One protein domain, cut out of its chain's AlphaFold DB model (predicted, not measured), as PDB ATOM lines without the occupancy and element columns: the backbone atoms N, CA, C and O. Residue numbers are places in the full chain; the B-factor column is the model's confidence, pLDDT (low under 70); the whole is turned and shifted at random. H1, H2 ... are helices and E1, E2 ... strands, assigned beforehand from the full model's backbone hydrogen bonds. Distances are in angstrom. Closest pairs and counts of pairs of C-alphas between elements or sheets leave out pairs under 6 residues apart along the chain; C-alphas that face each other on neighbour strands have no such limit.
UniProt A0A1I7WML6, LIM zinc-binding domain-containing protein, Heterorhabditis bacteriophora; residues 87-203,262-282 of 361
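What this domain is: This is residues 87 to 203 and 262 to 282 of the 361 residues of the protein "LIM zinc-binding domain-containing protein" of Heterorhabditis bacteriophora (UniProt A0A1I7WML6). This rod of little regular structure strings four small strand hairpins in a row, E1-E2, E3-E4, E5-E6 and E7-E8. H1 follows E4, E9 returns beside E1, and H2 sticks out beyond. Of 138 printed residues, mixed in class, 46 are in two named helices and nine strands; the sheets, E2 - E1 - E9 the largest, are antiparallel. Only just extended, close to loose, it has a radius of gyration of the C-alphas of 21.8 A and spans 75 by 31 by 20 A.

How they stand to each other: Begin at E1, residues 99-103: within hydrogen-bond range, N 101 is 3.0 A from O 108 of E2, residues 106-108, and N 100 is 2.8 A from O 271 of E9, residues 269-272. H1, residues 137-142, has every O i to N i+4 pair within range; H2, residues 276-282, 2 of 3.

Where its parts are: Find C-alpha 99 at (137.295, 109.528, 80.088), opening E1, 13.5 A long; E3 is 126-130, E4 133-136, E5 162-164, E6 169-171, E7 192-194, E8 197-199. H2 ends at C-alpha 282, (152.319, 109.128, 69.093).

The domain as a whole: Residues 204-261 are not printed; C-alphas 203 and 262 are 37.5 A apart. Confidence is low at residues 274-282, among others.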
ATOM      1  N   ARG A  87     146.787 110.752  87.453       90.50
ATOM      2  CA  ARG A  87     146.592 109.972  88.686       90.50
ATOM      3  C   ARG A  87     145.367 110.456  89.457       90.50
ATOM      4  O   ARG A  87     145.304 111.604  89.881       90.50
ATOM      5  N   CYS A  88     144.431 109.550  89.729       91.69
ATOM      6  CA  CYS A  88     143.206 109.861  90.455       91.69
ATOM      7  C   CYS A  88     143.479 110.270  91.911       91.69
ATOM      8  O   CYS A  88     143.920 109.454  92.723       91.69
ATOM      9  N   ALA A  89     143.085 111.490  92.281       90.56
ATOM     10  CA  ALA A  89     143.331 112.074  93.604       90.56
ATOM     11  C   ALA A  89     142.639 111.372  94.803       90.56
ATOM     12  O   ALA A  89     142.877 111.756  95.948       90.56
ATOM     13  N   ARG A  90     141.804 110.341  94.577       89.94
ATOM     14  CA  ARG A  90     141.156 109.539  95.640       89.94
ATOM     15  C   ARG A  90     141.836 108.200  95.921       89.94
ATOM     16  O   ARG A  90     141.967 107.831  97.082       89.94
ATOM     17  N   CYS A  91     142.200 107.452  94.878       90.88
ATOM     18  CA  CYS A  91     142.829 106.131  95.011       90.88
ATOM     19  C   CYS A  91     144.341 106.152  94.761       90.88
ATOM     20  O   CYS A  91     144.992 105.133  94.976       90.88
ATOM     21  N   ASP A  92     144.902 107.289  94.322       88.75
ATOM     22  CA  ASP A  92     146.321 107.470  93.988       88.75
ATOM     23  C   ASP A  92     146.798 106.521  92.851       88.75
ATOM     24  O   ASP A  92     147.985 106.268  92.663       88.75
ATOM     25  N   GLU A  93     145.868 106.005  92.044       88.19
ATOM     26  CA  GLU A  93     146.131 105.118  90.896       88.19
ATOM     27  C   GLU A  93     145.948 105.849  89.565       88.19
ATOM     28  O   GLU A  93     145.246 106.860  89.485       88.19
ATOM     29  N   LEU A  94     146.613 105.344  88.527       87.31
ATOM     30  CA  LEU A  94     146.591 105.911  87.179       87.31
ATOM     31  C   LEU A  94     145.235 105.662  86.511       87.31
ATOM     32  O   LEU A  94     144.676 104.571  86.625       87.31
ATOM     33  N   ILE A  95     144.733 106.668  85.801       88.75
ATOM     34  CA  ILE A  95     143.482 106.606  85.050       88.75
ATOM     35  C   ILE A  95     143.807 106.127  83.635       88.75
ATOM     36  O   ILE A  95     144.329 106.884  82.819       88.75
ATOM     37  N   PHE A  96     143.531 104.853  83.355       85.38
ATOM     38  CA  PHE A  96     143.800 104.252  82.041       85.38
ATOM     39  C   PHE A  96     142.660 104.446  81.034       85.38
ATOM     40  O   PHE A  96     142.937 104.605  79.848       85.38
ATOM     41  N   GLY A  97     141.402 104.449  81.495       83.06
ATOM     42  CA  GLY A  97     140.229 104.658  80.638       83.06
ATOM     43  C   GLY A  97     140.220 106.049  80.004       83.06
ATOM     44  O   GLY A  97     140.732 106.993  80.600       83.06
ATOM     45  N   GLU A  98     139.666 106.169  78.798       80.50
ATOM     46  CA  GLU A  98     139.713 107.391  77.978       80.50
ATOM     47  C   GLU A  98     139.115 108.613  78.685       80.50
ATOM     48  O   GLU A  98     139.722 109.679  78.661       80.50
ATOM     49  N   GLU A  99     137.979 108.451  79.367       86.25
ATOM     50  CA  GLU A  99     137.295 109.528  80.088       86.25
ATOM     51  C   GLU A  99     137.795 109.685  81.534       86.25
ATOM     52  O   GLU A  99     137.852 108.731  82.320       86.25
ATOM     53  N   CYS A 100     138.066 110.929  81.925       90.62
ATOM     54  CA  CYS A 100     138.315 111.336  83.300       90.62
ATOM     55  C   CYS A 100     137.427 112.515  83.728       90.62
ATOM     56  O   CYS A 100     136.741 113.157  82.934       90.62
ATOM     57  N   THR A 101     137.423 112.784  85.030       91.06
ATOM     58  CA  THR A 101     136.828 113.981  85.629       91.06
ATOM     59  C   THR A 101     137.944 114.911  86.083       91.06
ATOM     60  O   THR A 101     138.821 114.471  86.831       91.06
ATOM     61  N   GLU A 102     137.886 116.182  85.685       90.88
ATOM     62  CA  GLU A 102     138.718 117.246  86.248       90.88
ATOM     63  C   GLU A 102     137.870 118.197  87.105       90.88
ATOM     64  O   GLU A 102     136.793 118.643  86.700       90.88
ATOM     65  N   ALA A 103     138.351 118.459  88.321       88.31
ATOM     66  CA  ALA A 103     137.757 119.361  89.307       88.31
ATOM     67  C   ALA A 103     138.833 119.766  90.326       88.31
ATOM     68  O   ALA A 103     139.697 118.941  90.647       88.31
ATOM     69  N   GLU A 104     138.792 120.990  90.865       85.25
ATOM     70  CA  GLU A 104     139.781 121.489  91.850       85.25
ATOM     71  C   GLU A 104     141.248 121.490  91.343       85.25
ATOM     72  O   GLU A 104     142.191 121.355  92.132       85.25
ATOM     73  N   GLY A 105     141.465 121.553  90.021       84.88
ATOM     74  CA  GLY A 105     142.787 121.367  89.400       84.88
ATOM     75  C   GLY A 105     143.374 119.962  89.610       84.88
ATOM     76  O   GLY A 105     144.590 119.796  89.723       84.88
ATOM     77  N   ARG A 106     142.512 118.947  89.755       89.62
ATOM     78  CA  ARG A 106     142.880 117.543  89.984       89.62
ATOM     79  C   ARG A 106     142.056 116.615  89.109       89.62
ATOM     80  O   ARG A 106     140.873 116.845  88.873       89.62
ATOM     81  N   THR A 107     142.669 115.505  88.721       91.94
ATOM     82  CA  THR A 107     142.032 114.454  87.928       91.94
ATOM     83  C   THR A 107     141.520 113.307  88.798       91.94
ATOM     84  O   THR A 107     142.077 112.961  89.848       91.94
ATOM     85  N   TRP A 108     140.418 112.699  88.361       92.88
ATOM     86  CA  TRP A 108     139.711 111.646  89.084       92.88
ATOM     87  C   TRP A 108     139.127 110.611  88.113       92.88
ATOM     88  O   TRP A 108     138.651 110.957  87.032       92.88
ATOM     89  N   HIS A 109     139.088 109.340  88.528       90.88
ATOM     90  CA  HIS A 109     138.185 108.364  87.912       90.88
ATOM     91  C   HIS A 109     136.732 108.836  88.092       90.88
ATOM     92  O   HIS A 109     136.392 109.338  89.168       90.88
ATOM     93  N   LEU A 110     135.866 108.607  87.098       89.12
ATOM     94  CA  LEU A 110     134.456 109.028  87.117       89.12
ATOM     95  C   LEU A 110     133.733 108.612  88.414       89.12
ATOM     96  O   LEU A 110     133.181 109.449  89.120       89.12
ATOM     97  N   HIS A 111     133.826 107.335  88.800       90.06
ATOM     98  CA  HIS A 111     133.227 106.816  90.040       90.06
ATOM     99  C   HIS A 111     133.923 107.279  91.333       90.06
ATOM    100  O   HIS A 111     133.419 107.035  92.430       90.06
ATOM    101  N   HIS A 112     135.090 107.921  91.242       92.50
ATOM    102  CA  HIS A 112     135.833 108.385  92.409       92.50
ATOM    103  C   HIS A 112     135.515 109.825  92.806       92.50
ATOM    104  O   HIS A 112     135.582 110.111  94.006       92.50
ATOM    105  N   PHE A 113     135.118 110.689  91.868       93.50
ATOM    106  CA  PHE A 113     134.603 112.019  92.190       93.50
ATOM    107  C   PHE A 113     133.115 111.927  92.563       93.50
ATOM    108  O   PHE A 113     132.226 111.922  91.711       93.50
ATOM    109  N   GLN A 114     132.852 111.792  93.863       94.44
ATOM    110  CA  GLN A 114     131.518 111.598  94.432       94.44
ATOM    111  C   GLN A 114     131.249 112.579  95.576       94.44
ATOM    112  O   GLN A 114     132.183 113.019  96.249       94.44
ATOM    113  N   CYS A 115     129.975 112.844  95.857       92.75
ATOM    114  CA  CYS A 115     129.543 113.610  97.018       92.75
ATOM    115  C   CYS A 115     130.029 112.957  98.323       92.75
ATOM    116  O   CYS A 115     129.856 111.751  98.528       92.75
ATOM    117  N   SER A 116     130.600 113.747  99.236       92.00
ATOM    118  CA  SER A 116     131.057 113.250 100.540       92.00
ATOM    119  C   SER A 116     129.938 112.942 101.542       92.00
ATOM    120  O   SER A 116     130.236 112.403 102.605       92.00
ATOM    121  N   GLU A 117     128.687 113.289 101.227       90.12
ATOM    122  CA  GLU A 117     127.516 113.075 102.091       90.12
ATOM    123  C   GLU A 117     126.645 111.900 101.594       90.12
ATOM    124  O   GLU A 117     126.440 110.948 102.343       90.12
ATOM    125  N   CYS A 118     126.198 111.893 100.327       91.38
ATOM    126  CA  CYS A 118     125.349 110.821  99.765       91.38
ATOM    127  C   CYS A 118     126.071 109.769  98.900       91.38
ATOM    128  O   CYS A 118     125.438 108.807  98.475       91.38
ATOM    129  N   ALA A 119     127.366 109.938  98.611       92.06
ATOM    130  CA  ALA A 119     128.142 109.099  97.686       92.06
ATOM    131  C   ALA A 119     127.717 109.108  96.197       92.06
ATOM    132  O   ALA A 119     128.307 108.368  95.409       92.06
ATOM    133  N   ASP A 120     126.791 109.976  95.771       91.88
ATOM    134  CA  ASP A 120     126.466 110.154  94.346       91.88
ATOM    135  C   ASP A 120     127.676 110.619  93.527       91.88
ATOM    136  O   ASP A 120     128.374 111.558  93.914       91.88
ATOM    137  N   VAL A 121     127.875 110.027  92.346       92.12
ATOM    138  CA  VAL A 121     128.880 110.473  91.366       92.12
ATOM    139  C   VAL A 121     128.578 111.901  90.903       92.12
ATOM    140  O   VAL A 121     127.438 112.215  90.547       92.12
ATOM    141  N   LEU A 122     129.606 112.751  90.888       91.25
ATOM    142  CA  LEU A 122     129.539 114.176  90.545       91.25
ATOM    143  C   LEU A 122     130.099 114.510  89.150       91.25
ATOM    144  O   LEU A 122     129.968 115.650  88.716       91.25
ATOM    145  N   GLY A 123     130.684 113.541  88.436       86.19
ATOM    146  CA  GLY A 123     131.150 113.720  87.054       86.19
ATOM    147  C   GLY A 123     130.073 114.335  86.150       86.19
ATOM    148  O   GLY A 123     128.938 113.854  86.127       86.19
ATOM    149  N   GLY A 124     130.411 115.426  85.453       79.38
ATOM    150  CA  GLY A 124     129.487 116.184  84.598       79.38
ATOM    151  C   GLY A 124     128.362 116.936  85.329       79.38
ATOM    152  O   GLY A 124     127.432 117.414  84.679       79.38
ATOM    153  N   LYS A 125     128.401 117.039  86.665       84.38
ATOM    154  CA  LYS A 125     127.403 117.756  87.479       84.38
ATOM    155  C   LYS A 125     127.988 119.026  88.098       84.38
ATOM    156  O   LYS A 125     129.200 119.235  88.142       84.38
ATOM    157  N   LYS A 126     127.091 119.864  88.618       86.62
ATOM    158  CA  LYS A 126     127.426 120.971  89.518       86.62
ATOM    159  C   LYS A 126     127.607 120.462  90.943       86.62
ATOM    160  O   LYS A 126     126.867 119.580  91.386       86.62
ATOM    161  N   TYR A 127     128.557 121.044  91.663       89.50
ATOM    162  CA  TYR A 127     128.807 120.734  93.067       89.50
ATOM    163  C   TYR A 127     129.174 121.999  93.858       89.50
ATOM    164  O   TYR A 127     129.376 123.070  93.288       89.50
ATOM    165  N   MET A 128     129.224 121.864  95.180       87.81
ATOM    166  CA  MET A 128     129.721 122.868  96.121       87.81
ATOM    167  C   MET A 128     130.803 122.231  96.994       87.81
ATOM    168  O   MET A 128     130.731 121.040  97.305       87.81
ATOM    169  N   GLN A 129     131.801 123.004  97.417       86.12
ATOM    170  CA  GLN A 129     132.855 122.502  98.297       86.12
ATOM    171  C   GLN A 129     132.527 122.794  99.772       86.12
ATOM    172  O   GLN A 129     132.263 123.934 100.146       86.12
ATOM    173  N   ARG A 130     132.579 121.772 100.636       82.19
ATOM    174  CA  ARG A 130     132.410 121.897 102.095       82.19
ATOM    175  C   ARG A 130     133.579 121.188 102.786       82.19
ATOM    176  O   ARG A 130     133.754 119.983 102.637       82.19
ATOM    177  N   ASN A 131     134.403 121.929 103.533       84.25
ATOM    178  CA  ASN A 131     135.619 121.420 104.198       84.25
ATOM    179  C   ASN A 131     136.601 120.691 103.250       84.25
ATOM    180  O   ASN A 131     137.053 119.584 103.556       84.25
ATOM    181  N   ASN A 132     136.913 121.289 102.092       84.06
ATOM    182  CA  ASN A 132     137.780 120.721 101.045       84.06
ATOM    183  C   ASN A 132     137.299 119.355 100.503       84.06
ATOM    184  O   ASN A 132     138.104 118.527 100.070       84.06
ATOM    185  N   LYS A 133     135.985 119.098 100.552       87.31
ATOM    186  CA  LYS A 133     135.326 117.918  99.978       87.31
ATOM    187  C   LYS A 133     134.161 118.353  99.081       87.31
ATOM    188  O   LYS A 133     133.475 119.314  99.435       87.31
ATOM    189  N   PRO A 134     133.914 117.664  97.957       90.50
ATOM    190  CA  PRO A 134     132.821 118.005  97.062       90.50
ATOM    191  C   PRO A 134     131.485 117.443  97.575       90.50
ATOM    192  O   PRO A 134     131.397 116.304  98.047       90.50
ATOM    193  N   VAL A 135     130.430 118.244  97.463       90.31
ATOM    194  CA  VAL A 135     129.061 117.942  97.898       90.31
ATOM    195  C   VAL A 135     128.103 118.284  96.752       90.31
ATOM    196  O   VAL A 135     128.231 119.342  96.136       90.31
ATOM    197  N   CYS A 136     127.147 117.408  96.428       90.19
ATOM    198  CA  CYS A 136     126.094 117.737  95.455       90.19
ATOM    199  C   CYS A 136     125.192 118.865  95.980       90.19
ATOM    200  O   CYS A 136     125.070 119.055  97.191       90.19
ATOM    201  N   LEU A 137     124.530 119.592  95.075       84.25
ATOM    202  CA  LEU A 137     123.678 120.728  95.450       84.25
ATOM    203  C   LEU A 137     122.550 120.294  96.400       84.25
ATOM    204  O   LEU A 137     122.345 120.922  97.439       84.25
ATOM    205  N   SER A 138     121.897 119.165  96.105       82.75
ATOM    206  CA  SER A 138     120.902 118.540  96.980       82.75
ATOM    207  C   SER A 138     121.396 118.334  98.419       82.75
ATOM    208  O   SER A 138     120.731 118.802  99.339       82.75
ATOM    209  N   CYS A 139     122.563 117.717  98.643       85.19
ATOM    210  CA  CYS A 139     123.128 117.562  99.991       85.19
ATOM    211  C   CYS A 139     123.514 118.907 100.619       85.19
ATOM    212  O   CYS A 139     123.104 119.191 101.747       85.19
ATOM    213  N   PHE A 140     124.230 119.758  99.875       82.94
ATOM    214  CA  PHE A 140     124.706 121.060 100.344       82.94
ATOM    215  C   PHE A 140     123.557 121.892 100.928       82.94
ATOM    216  O   PHE A 140     123.609 122.282 102.096       82.94
ATOM    217  N   HIS A 141     122.480 122.055 100.161       75.00
ATOM    218  CA  HIS A 141     121.299 122.809 100.570       75.00
ATOM    219  C   HIS A 141     120.382 122.041 101.537       75.00
ATOM    220  O   HIS A 141     119.734 122.682 102.361       75.00
ATOM    221  N   SER A 142     120.348 120.699 101.530       67.38
ATOM    222  CA  SER A 142     119.539 119.928 102.499       67.38
ATOM    223  C   SER A 142     119.946 120.152 103.961       67.38
ATOM    224  O   SER A 142     119.115 120.002 104.853       67.38
ATOM    225  N   ALA A 143     121.201 120.547 104.197       60.00
ATOM    226  CA  ALA A 143     121.714 120.891 105.519       60.00
ATOM    227  C   ALA A 143     121.318 122.307 105.991       60.00
ATOM    228  O   ALA A 143     121.504 122.618 107.165       60.00
ATOM    229  N   GLU A 144     120.810 123.163 105.096       57.62
ATOM    230  CA  GLU A 144     120.648 124.606 105.341       57.62
ATOM    231  C   GLU A 144     119.214 125.113 105.085       57.62
ATOM    232  O   GLU A 144     118.702 125.865 105.908       57.62
ATOM    233  N   SER A 145     118.530 124.659 104.021       56.59
ATOM    234  CA  SER A 145     117.119 124.979 103.741       56.59
ATOM    235  C   SER A 145     116.413 123.901 102.912       56.59
ATOM    236  O   SER A 145     116.663 123.744 101.715       56.59
ATOM    237  N   SER A 146     115.410 123.242 103.498       69.69
ATOM    238  CA  SER A 146     114.331 122.638 102.711       69.69
ATOM    239  C   SER A 146     113.391 123.747 102.233       69.69
ATOM    240  O   SER A 146     112.592 124.249 103.023       69.69
ATOM    241  N   LEU A 147     113.476 124.130 100.960       79.31
ATOM    242  CA  LEU A 147     112.551 125.094 100.354       79.31
ATOM    243  C   LEU A 147     111.118 124.533 100.409       79.31
ATOM    244  O   LEU A 147     110.871 123.415  99.944       79.31
ATOM    245  N   VAL A 148     110.167 125.282 100.974       87.06
ATOM    246  CA  VAL A 148     108.764 124.858 101.132       87.06
ATOM    247  C   VAL A 148     107.861 125.791 100.341       87.06
ATOM    248  O   VAL A 148     107.844 126.996 100.565       87.06
ATOM    249  N   CYS A 149     107.058 125.227  99.441       90.31
ATOM    250  CA  CYS A 149     106.138 126.009  98.624       90.31
ATOM    251  C   CYS A 149     105.029 126.642  99.478       90.31
ATOM    252  O   CYS A 149     104.207 125.926 100.054       90.31
ATOM    253  N   ALA A 150     104.942 127.972  99.511       89.88
ATOM    254  CA  ALA A 150     103.977 128.700 100.338       89.88
ATOM    255  C   ALA A 150     102.508 128.346 100.015       89.88
ATOM    256  O   ALA A 150     101.665 128.320 100.912       89.88
ATOM    257  N   THR A 151     102.206 128.003  98.755       89.81
ATOM    258  CA  THR A 151     100.848 127.629  98.313       89.81
ATOM    259  C   THR A 151     100.471 126.186  98.663       89.81
ATOM    260  O   THR A 151      99.378 125.956  99.174       89.81
ATOM    261  N   CYS A 152     101.330 125.194  98.383       90.81
ATOM    262  CA  CYS A 152     100.975 123.770  98.538       90.81
ATOM    263  C   CYS A 152     101.604 123.080  99.762       90.81
ATOM    264  O   CYS A 152     101.241 121.948 100.073       90.81
ATOM    265  N   ARG A 153     102.537 123.750 100.451       89.62
ATOM    266  CA  ARG A 153     103.313 123.277 101.616       89.62
ATOM    267  C   ARG A 153     104.161 122.018 101.392       89.62
ATOM    268  O   ARG A 153     104.708 121.478 102.347       89.62
ATOM    269  N   GLY A 154     104.301 121.562 100.149       86.56
ATOM    270  CA  GLY A 154     105.256 120.518  99.777       86.56
ATOM    271  C   GLY A 154     106.667 121.078  99.577       86.56
ATOM    272  O   GLY A 154     106.825 122.238  99.181       86.56
ATOM    273  N   ASN A 155     107.682 120.237  99.792       86.81
ATOM    274  CA  ASN A 155     109.066 120.578  99.465       86.81
ATOM    275  C   ASN A 155     109.221 120.915  97.976       86.81
ATOM    276  O   ASN A 155     108.629 120.290  97.091       86.81
ATOM    277  N   ILE A 156     110.094 121.875  97.710       84.12
ATOM    278  CA  ILE A 156     110.653 122.183  96.404       84.12
ATOM    279  C   ILE A 156     112.046 121.535  96.381       84.12
ATOM    280  O   ILE A 156     112.904 121.927  97.174       84.12
ATOM    281  N   PRO A 157     112.304 120.527  95.528       76.50
ATOM    282  CA  PRO A 157     113.659 120.022  95.339       76.50
ATOM    283  C   PRO A 157     114.536 121.118  94.724       76.50
ATOM    284  O   PRO A 157     114.110 121.785  93.785       76.50
ATOM    285  N   VAL A 158     115.765 121.272  95.216       70.56
ATOM    286  CA  VAL A 158     116.701 122.342  94.815       70.56
ATOM    287  C   VAL A 158     116.923 122.380  93.297       70.56
ATOM    288  O   VAL A 158     116.933 123.446  92.688       70.56
ATOM    289  N   GLU A 159     117.024 121.202  92.679       66.94
ATOM    290  CA  GLU A 159     117.242 121.025  91.238       66.94
ATOM    291  C   GLU A 159     116.022 121.420  90.373       66.94
ATOM    292  O   GLU A 159     116.097 121.387  89.146       66.94
ATOM    293  N   HIS A 160     114.856 121.700  90.974       75.94
ATOM    294  CA  HIS A 160     113.611 121.977  90.249       75.94
ATOM    295  C   HIS A 160     113.357 123.486  90.092       75.94
ATOM    296  O   HIS A 160     113.552 124.244  91.045       75.94
ATOM    297  N   PRO A 161     112.831 123.937  88.934       80.62
ATOM    298  CA  PRO A 161     112.415 125.321  88.737       80.62
ATOM    299  C   PRO A 161     111.416 125.802  89.798       80.62
ATOM    300  O   PRO A 161     110.334 125.235  89.984       80.62
ATOM    301  N   HIS A 162     111.779 126.892  90.467       86.06
ATOM    302  CA  HIS A 162     111.003 127.534  91.519       86.06
ATOM    303  C   HIS A 162     111.110 129.058  91.419       86.06
ATOM    304  O   HIS A 162     111.892 129.594  90.634       86.06
ATOM    305  N   ILE A 163     110.268 129.751  92.181       87.19
ATOM    306  CA  ILE A 163     110.240 131.209  92.285       87.19
ATOM    307  C   ILE A 163     110.378 131.563  93.761       87.19
ATOM    308  O   ILE A 163     109.546 131.134  94.556       87.19
ATOM    309  N   SER A 164     111.382 132.370  94.095       87.62
ATOM    310  CA  SER A 164     111.637 132.878  95.449       87.62
ATOM    311  C   SER A 164     111.360 134.380  95.511       87.62
ATOM    312  O   SER A 164     111.715 135.120  94.586       87.62
ATOM    313  N   GLN A 165     110.746 134.870  96.590       83.44
ATOM    314  CA  GLN A 165     110.514 136.303  96.783       83.44
ATOM    315  C   GLN A 165     110.566 136.720  98.261       83.44
ATOM    316  O   GLN A 165     109.534 136.885  98.912       83.44
ATOM    317  N   GLY A 166     111.775 136.990  98.757       83.00
ATOM    318  CA  GLY A 166     112.015 137.104 100.198       83.00
ATOM    319  C   GLY A 166     112.034 135.705 100.809       83.00
ATOM    320  O   GLY A 166     112.473 134.771 100.147       83.00
ATOM    321  N   ASP A 167     111.496 135.552 102.014       83.69
ATOM    322  CA  ASP A 167     111.487 134.287 102.767       83.69
ATOM    323  C   ASP A 167     110.361 133.322 102.320       83.69
ATOM    324  O   ASP A 167     109.776 132.603 103.130       83.69
ATOM    325  N   LEU A 168     109.981 133.369 101.038       88.31
ATOM    326  CA  LEU A 168     108.848 132.640 100.463       88.31
ATOM    327  C   LEU A 168     109.199 132.067  99.091       88.31
ATOM    328  O   LEU A 168     109.605 132.809  98.192       88.31
ATOM    329  N   ASP A 169     108.933 130.774  98.922       89.62
ATOM    330  CA  ASP A 169     109.159 130.031  97.687       89.62
ATOM    331  C   ASP A 169     107.865 129.436  97.120       89.62
ATOM    332  O   ASP A 169     106.909 129.135  97.838       89.62
ATOM    333  N   TRP A 170     107.858 129.196  95.811       92.00
ATOM    334  CA  TRP A 170     106.799 128.494  95.089       92.00
ATOM    335  C   TRP A 170     107.400 127.571  94.028       92.00
ATOM    336  O   TRP A 170     108.334 127.963  93.330       92.00
ATOM    337  N   HIS A 171     106.826 126.379  93.818       90.31
ATOM    338  CA  HIS A 171     107.095 125.620  92.587       90.31
ATOM    339  C   HIS A 171     106.738 126.493  91.375       90.31
ATOM    340  O   HIS A 171     105.676 127.122  91.373       90.31
ATOM    341  N   ALA A 172     107.567 126.500  90.325       90.69
ATOM    342  CA  ALA A 172     107.301 127.254  89.094       90.69
ATOM    343  C   ALA A 172     106.244 126.561  88.201       90.69
ATOM    344  O   ALA A 172     106.434 126.377  87.000       90.69
ATOM    345  N   ASP A 173     105.123 126.150  88.801       87.62
ATOM    346  CA  ASP A 173     104.010 125.460  88.151       87.62
ATOM    347  C   ASP A 173     102.714 126.289  88.195       87.62
ATOM    348  O   ASP A 173     102.547 127.227  88.979       87.62
ATOM    349  N   ALA A 174     101.772 125.935  87.320       86.62
ATOM    350  CA  ALA A 174     100.532 126.681  87.118       86.62
ATOM    351  C   ALA A 174      99.551 126.650  88.308       86.62
ATOM    352  O   ALA A 174      98.560 127.382  88.282       86.62
ATOM    353  N   ARG A 175      99.787 125.792  89.310       90.50
ATOM    354  CA  ARG A 175      98.916 125.578  90.476       90.50
ATOM    355  C   ARG A 175      99.452 126.334  91.686       90.50
ATOM    356  O   ARG A 175      98.701 127.031  92.363       90.50
ATOM    357  N   CYS A 176     100.752 126.216  91.930       91.81
ATOM    358  CA  CYS A 176     101.444 126.790  93.072       91.81
ATOM    359  C   CYS A 176     101.650 128.295  92.898       91.81
ATOM    360  O   CYS A 176     101.350 129.055  93.817       91.81
ATOM    361  N   PHE A 177     102.072 128.737  91.710       93.62
ATOM    362  CA  PHE A 177     102.219 130.156  91.388       93.62
ATOM    363  C   PHE A 177     100.933 130.714  90.752       93.62
ATOM    364  O   PHE A 177     100.885 131.113  89.583       93.62
ATOM    365  N   SER A 178      99.840 130.680  91.520       92.25
ATOM    366  CA  SER A 178      98.497 131.075  91.083       92.25
ATOM    367  C   SER A 178      97.844 132.083  92.035       92.25
ATOM    368  O   SER A 178      98.246 132.234  93.186       92.25
ATOM    369  N   CYS A 179      96.843 132.816  91.542       90.38
ATOM    370  CA  CYS A 179      96.104 133.776  92.359       90.38
ATOM    371  C   CYS A 179      95.191 133.080  93.376       90.38
ATOM    372  O   CYS A 179      94.311 132.321  92.978       90.38
ATOM    373  N   CYS A 180      95.300 133.420  94.662       88.44
ATOM    374  CA  CYS A 180      94.535 132.773  95.735       88.44
ATOM    375  C   CYS A 180      93.005 132.979  95.662       88.44
ATOM    376  O   CYS A 180      92.265 132.250  96.313       88.44
ATOM    377  N   VAL A 181      92.523 133.955  94.880       87.25
ATOM    378  CA  VAL A 181      91.086 134.265  94.723       87.25
ATOM    379  C   VAL A 181      90.456 133.563  93.512       87.25
ATOM    380  O   VAL A 181      89.277 133.221  93.545       87.25
ATOM    381  N   CYS A 182      91.209 133.356  92.427       88.69
ATOM    382  CA  CYS A 182      90.664 132.860  91.151       88.69
ATOM    383  C   CYS A 182      91.495 131.756  90.474       88.69
ATOM    384  O   CYS A 182      91.246 131.429  89.315       88.69
ATOM    385  N   SER A 183      92.508 131.222  91.161       88.81
ATOM    386  CA  SER A 183      93.418 130.152  90.712       88.81
ATOM    387  C   SER A 183      94.114 130.403  89.363       88.81
ATOM    388  O   SER A 183      94.675 129.493  88.755       88.81
ATOM    389  N   LYS A 184      94.111 131.650  88.872       86.31
ATOM    390  CA  LYS A 184      94.748 132.037  87.610       86.31
ATOM    391  C   LYS A 184      96.267 131.968  87.769       86.31
ATOM    392  O   LYS A 184      96.823 132.726  88.558       86.31
ATOM    393  N   ASN A 185      96.919 131.098  86.997       90.12
ATOM    394  CA  ASN A 185      98.379 131.000  86.875       90.12
ATOM    395  C   ASN A 185      99.007 132.383  86.589       90.12
ATOM    396  O   ASN A 185      98.618 133.045  85.616       90.12
ATOM    397  N   LEU A 186      99.980 132.786  87.412       89.06
ATOM    398  CA  LEU A 186     100.647 134.094  87.408       89.06
ATOM    399  C   LEU A 186     102.034 134.092  86.745       89.06
ATOM    400  O   LEU A 186     102.642 135.153  86.619       89.06
ATOM    401  N   LEU A 187     102.529 132.937  86.288       89.00
ATOM    402  CA  LEU A 187     103.820 132.825  85.604       89.00
ATOM    403  C   LEU A 187     103.867 133.777  84.395       89.00
ATOM    404  O   LEU A 187     102.943 133.804  83.574       89.00
ATOM    405  N   GLY A 188     104.929 134.585  84.319       83.81
ATOM    406  CA  GLY A 188     105.139 135.592  83.272       83.81
ATOM    407  C   GLY A 188     104.190 136.802  83.304       83.81
ATOM    408  O   GLY A 188     104.175 137.573  82.348       83.81
ATOM    409  N   LYS A 189     103.380 136.983  84.357       83.75
ATOM    410  CA  LYS A 189     102.370 138.056  84.456       83.75
ATOM    411  C   LYS A 189     102.677 138.998  85.617       83.75
ATOM    412  O   LYS A 189     103.422 138.660  86.530       83.75
ATOM    413  N   LYS A 190     102.066 140.185  85.596       84.75
ATOM    414  CA  LYS A 190     102.051 141.089  86.754       84.75
ATOM    415  C   LYS A 190     101.193 140.479  87.867       84.75
ATOM    416  O   LYS A 190     100.130 139.923  87.590       84.75
ATOM    417  N   TYR A 191     101.644 140.614  89.108       87.69
ATOM    418  CA  TYR A 191     100.938 140.166  90.307       87.69
ATOM    419  C   TYR A 191     101.238 141.097  91.488       87.69
ATOM    420  O   TYR A 191     102.177 141.894  91.445       87.69
ATOM    421  N   SER A 192     100.452 140.964  92.552       87.56
ATOM    422  CA  SER A 192     100.728 141.555  93.865       87.56
ATOM    423  C   SER A 192     100.922 140.438  94.890       87.56
ATOM    424  O   SER A 192     100.211 139.436  94.838       87.56
ATOM    425  N   LEU A 193     101.862 140.615  95.822       87.62
ATOM    426  CA  LEU A 193     102.028 139.757  96.998       87.62
ATOM    427  C   LEU A 193     101.583 140.545  98.235       87.62
ATOM    428  O   LEU A 193     102.100 141.635  98.474       87.62
ATOM    429  N   VAL A 194     100.649 139.995  99.010       85.88
ATOM    430  CA  VAL A 194     100.189 140.547 100.296       85.88
ATOM    431  C   VAL A 194     100.049 139.377 101.265       85.88
ATOM    432  O   VAL A 194      99.418 138.389 100.908       85.88
ATOM    433  N   ASP A 195     100.666 139.457 102.446       82.31
ATOM    434  CA  ASP A 195     100.594 138.440 103.509       82.31
ATOM    435  C   ASP A 195     100.775 136.994 102.988       82.31
ATOM    436  O   ASP A 195      99.900 136.134 103.099       82.31
ATOM    437  N   ALA A 196     101.916 136.771 102.320       82.81
ATOM    438  CA  ALA A 196     102.308 135.544 101.604       82.81
ATOM    439  C   ALA A 196     101.357 135.061 100.479       82.81
ATOM    440  O   ALA A 196     101.643 134.067  99.813       82.81
ATOM    441  N   SER A 197     100.264 135.779 100.214       88.25
ATOM    442  CA  SER A 197      99.227 135.427  99.241       88.25
ATOM    443  C   SER A 197      99.403 136.186  97.920       88.25
ATOM    444  O   SER A 197      99.679 137.389  97.899       88.25
ATOM    445  N   LEU A 198      99.250 135.477  96.797       89.88
ATOM    446  CA  LEU A 198      99.435 136.009  95.443       89.88
ATOM    447  C   LEU A 198      98.106 136.448  94.807       89.88
ATOM    448  O   LEU A 198      97.120 135.707  94.806       89.88
ATOM    449  N   TYR A 199      98.098 137.622  94.173       88.25
ATOM    450  CA  TYR A 199      96.915 138.237  93.561       88.25
ATOM    451  C   TYR A 199      97.170 138.643  92.104       88.25
ATOM    452  O   TYR A 199      98.205 139.220  91.781       88.25
ATOM    453  N   CYS A 200      96.206 138.390  91.211       85.69
ATOM    454  CA  CYS A 200      96.341 138.633  89.765       85.69
ATOM    455  C   CYS A 200      96.135 140.090  89.310       85.69
ATOM    456  O   CYS A 200      96.076 140.337  88.106       85.69
ATOM    457  N   GLY A 201      95.962 141.038  90.236       75.75
ATOM    458  CA  GLY A 201      95.765 142.460  89.924       75.75
ATOM    459  C   GLY A 201      94.421 142.827  89.276       75.75
ATOM    460  O   GLY A 201      94.228 143.984  88.929       75.75
ATOM    461  N   PHE A 202      93.486 141.886  89.120       79.00
ATOM    462  CA  PHE A 202      92.148 142.155  88.575       79.00
ATOM    463  C   PHE A 202      91.191 142.663  89.669       79.00
ATOM    464  O   PHE A 202      91.297 142.226  90.818       79.00
ATOM    465  N   LYS A 203      90.209 143.517  89.335       68.00
ATOM    466  CA  LYS A 203      89.258 144.108  90.311       68.00
ATOM    467  C   LYS A 203      88.588 143.105  91.259       68.00
ATOM    468  O   LYS A 203      88.517 143.356  92.457       68.00
ATOM    469  N   GLU A 262     124.317 134.787  91.536       53.09
ATOM    470  CA  GLU A 262     125.291 133.699  91.465       53.09
ATOM    471  C   GLU A 262     125.698 133.109  92.827       53.09
ATOM    472  O   GLU A 262     126.459 133.707  93.585       53.09
ATOM    473  N   ASN A 263     125.313 131.852  93.057       43.72
ATOM    474  CA  ASN A 263     126.256 130.885  93.616       43.72
ATOM    475  C   ASN A 263     127.176 130.444  92.467       43.72
ATOM    476  O   ASN A 263     126.684 129.975  91.434       43.72
ATOM    477  N   ILE A 264     128.495 130.572  92.631       55.25
ATOM    478  CA  ILE A 264     129.472 130.103  91.637       55.25
ATOM    479  C   ILE A 264     129.602 128.581  91.769       55.25
ATOM    480  O   ILE A 264     130.489 128.061  92.438       55.25
ATOM    481  N   TYR A 265     128.662 127.864  91.154       61.88
ATOM    482  CA  TYR A 265     128.684 126.408  91.068       61.88
ATOM    483  C   TYR A 265     129.789 125.952  90.106       61.88
ATOM    484  O   TYR A 265     129.627 126.080  88.886       61.88
ATOM    485  N   GLU A 266     130.874 125.375  90.628       70.38
ATOM    486  CA  GLU A 266     131.857 124.705  89.773       70.38
ATOM    487  C   GLU A 266     131.172 123.536  89.048       70.38
ATOM    488  O   GLU A 266     130.389 122.768  89.621       70.38
ATOM    489  N   THR A 267     131.405 123.460  87.740       75.19
ATOM    490  CA  THR A 267     130.866 122.412  86.874       75.19
ATOM    491  C   THR A 267     132.013 121.493  86.515       75.19
ATOM    492  O   THR A 267     132.976 121.937  85.897       75.19
ATOM    493  N   VAL A 268     131.903 120.224  86.906       75.81
ATOM    494  CA  VAL A 268     132.936 119.224  86.634       75.81
ATOM    495  C   VAL A 268     133.136 119.080  85.132       75.81
ATOM    496  O   VAL A 268     132.188 118.741  84.416       75.81
ATOM    497  N   LEU A 269     134.365 119.296  84.664       76.44
ATOM    498  CA  LEU A 269     134.692 119.162  83.252       76.44
ATOM    499  C   LEU A 269     135.052 117.701  82.927       76.44
ATOM    500  O   LEU A 269     135.811 117.071  83.676       76.44
ATOM    501  N   PRO A 270     134.522 117.135  81.826       75.00
ATOM    502  CA  PRO A 270     135.044 115.893  81.281       75.00
ATOM    503  C   PRO A 270     136.428 116.163  80.679       75.00
ATOM    504  O   PRO A 270     136.594 117.089  79.886       75.00
ATOM    505  N   CYS A 271     137.409 115.346  81.049       80.00
ATOM    506  CA  CYS A 271     138.752 115.362  80.478       80.00
ATOM    507  C   CYS A 271     139.031 114.048  79.742       80.00
ATOM    508  O   CYS A 271     138.446 113.012  80.067       80.00
ATOM    509  N   THR A 272     139.942 114.071  78.770       80.19
ATOM    510  CA  THR A 272     140.579 112.845  78.282       80.19
ATOM    511  C   THR A 272     141.724 112.467  79.219       80.19
ATOM    512  O   THR A 272     142.415 113.330  79.759       80.19
ATOM    513  N   SER A 273     141.975 111.173  79.421       71.62
ATOM    514  CA  SER A 273     143.113 110.696  80.222       71.62
ATOM    515  C   SER A 273     144.451 110.742  79.473       71.62
ATOM    516  O   SER A 273     145.388 110.023  79.817       71.62
ATOM    517  N   SER A 274     144.549 111.532  78.407       65.19
ATOM    518  CA  SER A 274     145.731 111.668  77.569       65.19
ATOM    519  C   SER A 274     146.573 112.877  77.982       65.19
ATOM    520  O   SER A 274     146.061 113.958  78.258       65.19
ATOM    521  N   SER A 275     147.894 112.695  78.029       60.34
ATOM    522  CA  SER A 275     148.836 113.807  78.183       60.34
ATOM    523  C   SER A 275     149.002 114.525  76.832       60.34
ATOM    524  O   SER A 275     149.364 113.856  75.857       60.34
ATOM    525  N   PRO A 276     148.798 115.856  76.732       53.47
ATOM    526  CA  PRO A 276     148.905 116.584  75.461       53.47
ATOM    527  C   PRO A 276     150.285 116.483  74.793       53.47
ATOM    528  O   PRO A 276     150.409 116.588  73.572       53.47
ATOM    529  N   GLU A 277     151.342 116.263  75.578       49.81
ATOM    530  CA  GLU A 277     152.705 116.065  75.070       49.81
ATOM    531  C   GLU A 277     152.921 114.644  74.523       49.81
ATOM    532  O   GLU A 277     153.718 114.444  73.604       49.81
ATOM    533  N   PHE A 278     152.161 113.664  75.027       45.53
ATOM    534  CA  PHE A 278     152.168 112.284  74.547       45.53
ATOM    535  C   PHE A 278     151.384 112.142  73.231       45.53
ATOM    536  O   PHE A 278     151.909 111.594  72.262       45.53
ATOM    537  N   GLU A 279     150.173 112.707  73.141       50.69
ATOM    538  CA  GLU A 279     149.365 112.697  71.904       50.69
ATOM    539  C   GLU A 279     150.133 113.282  70.715       50.69
ATOM    540  O   GLU A 279     150.158 112.706  69.627       50.69
ATOM    541  N   LYS A 280     150.841 114.392  70.952       47.94
ATOM    542  CA  LYS A 280     151.661 115.106  69.965       47.94
ATOM    543  C   LYS A 280     152.858 114.298  69.438       47.94
ATOM    544  O   LYS A 280     153.464 114.701  68.446       47.94
ATOM    545  N   LYS A 281     153.210 113.188  70.097       42.16
ATOM    546  CA  LYS A 281     154.365 112.329  69.785       42.16
ATOM    547  C   LYS A 281     153.972 110.973  69.190       42.16
ATOM    548  O   LYS A 281     154.763 110.423  68.431       42.16
ATOM    549  N   TYR A 282     152.777 110.464  69.507       44.62
ATOM    550  CA  TYR A 282     152.319 109.128  69.093       44.62
ATOM    551  C   TYR A 282     151.112 109.131  68.137       44.62
ATOM    552  O   TYR A 282     150.997 108.221  67.324       44.62
TER     553      TYR A 282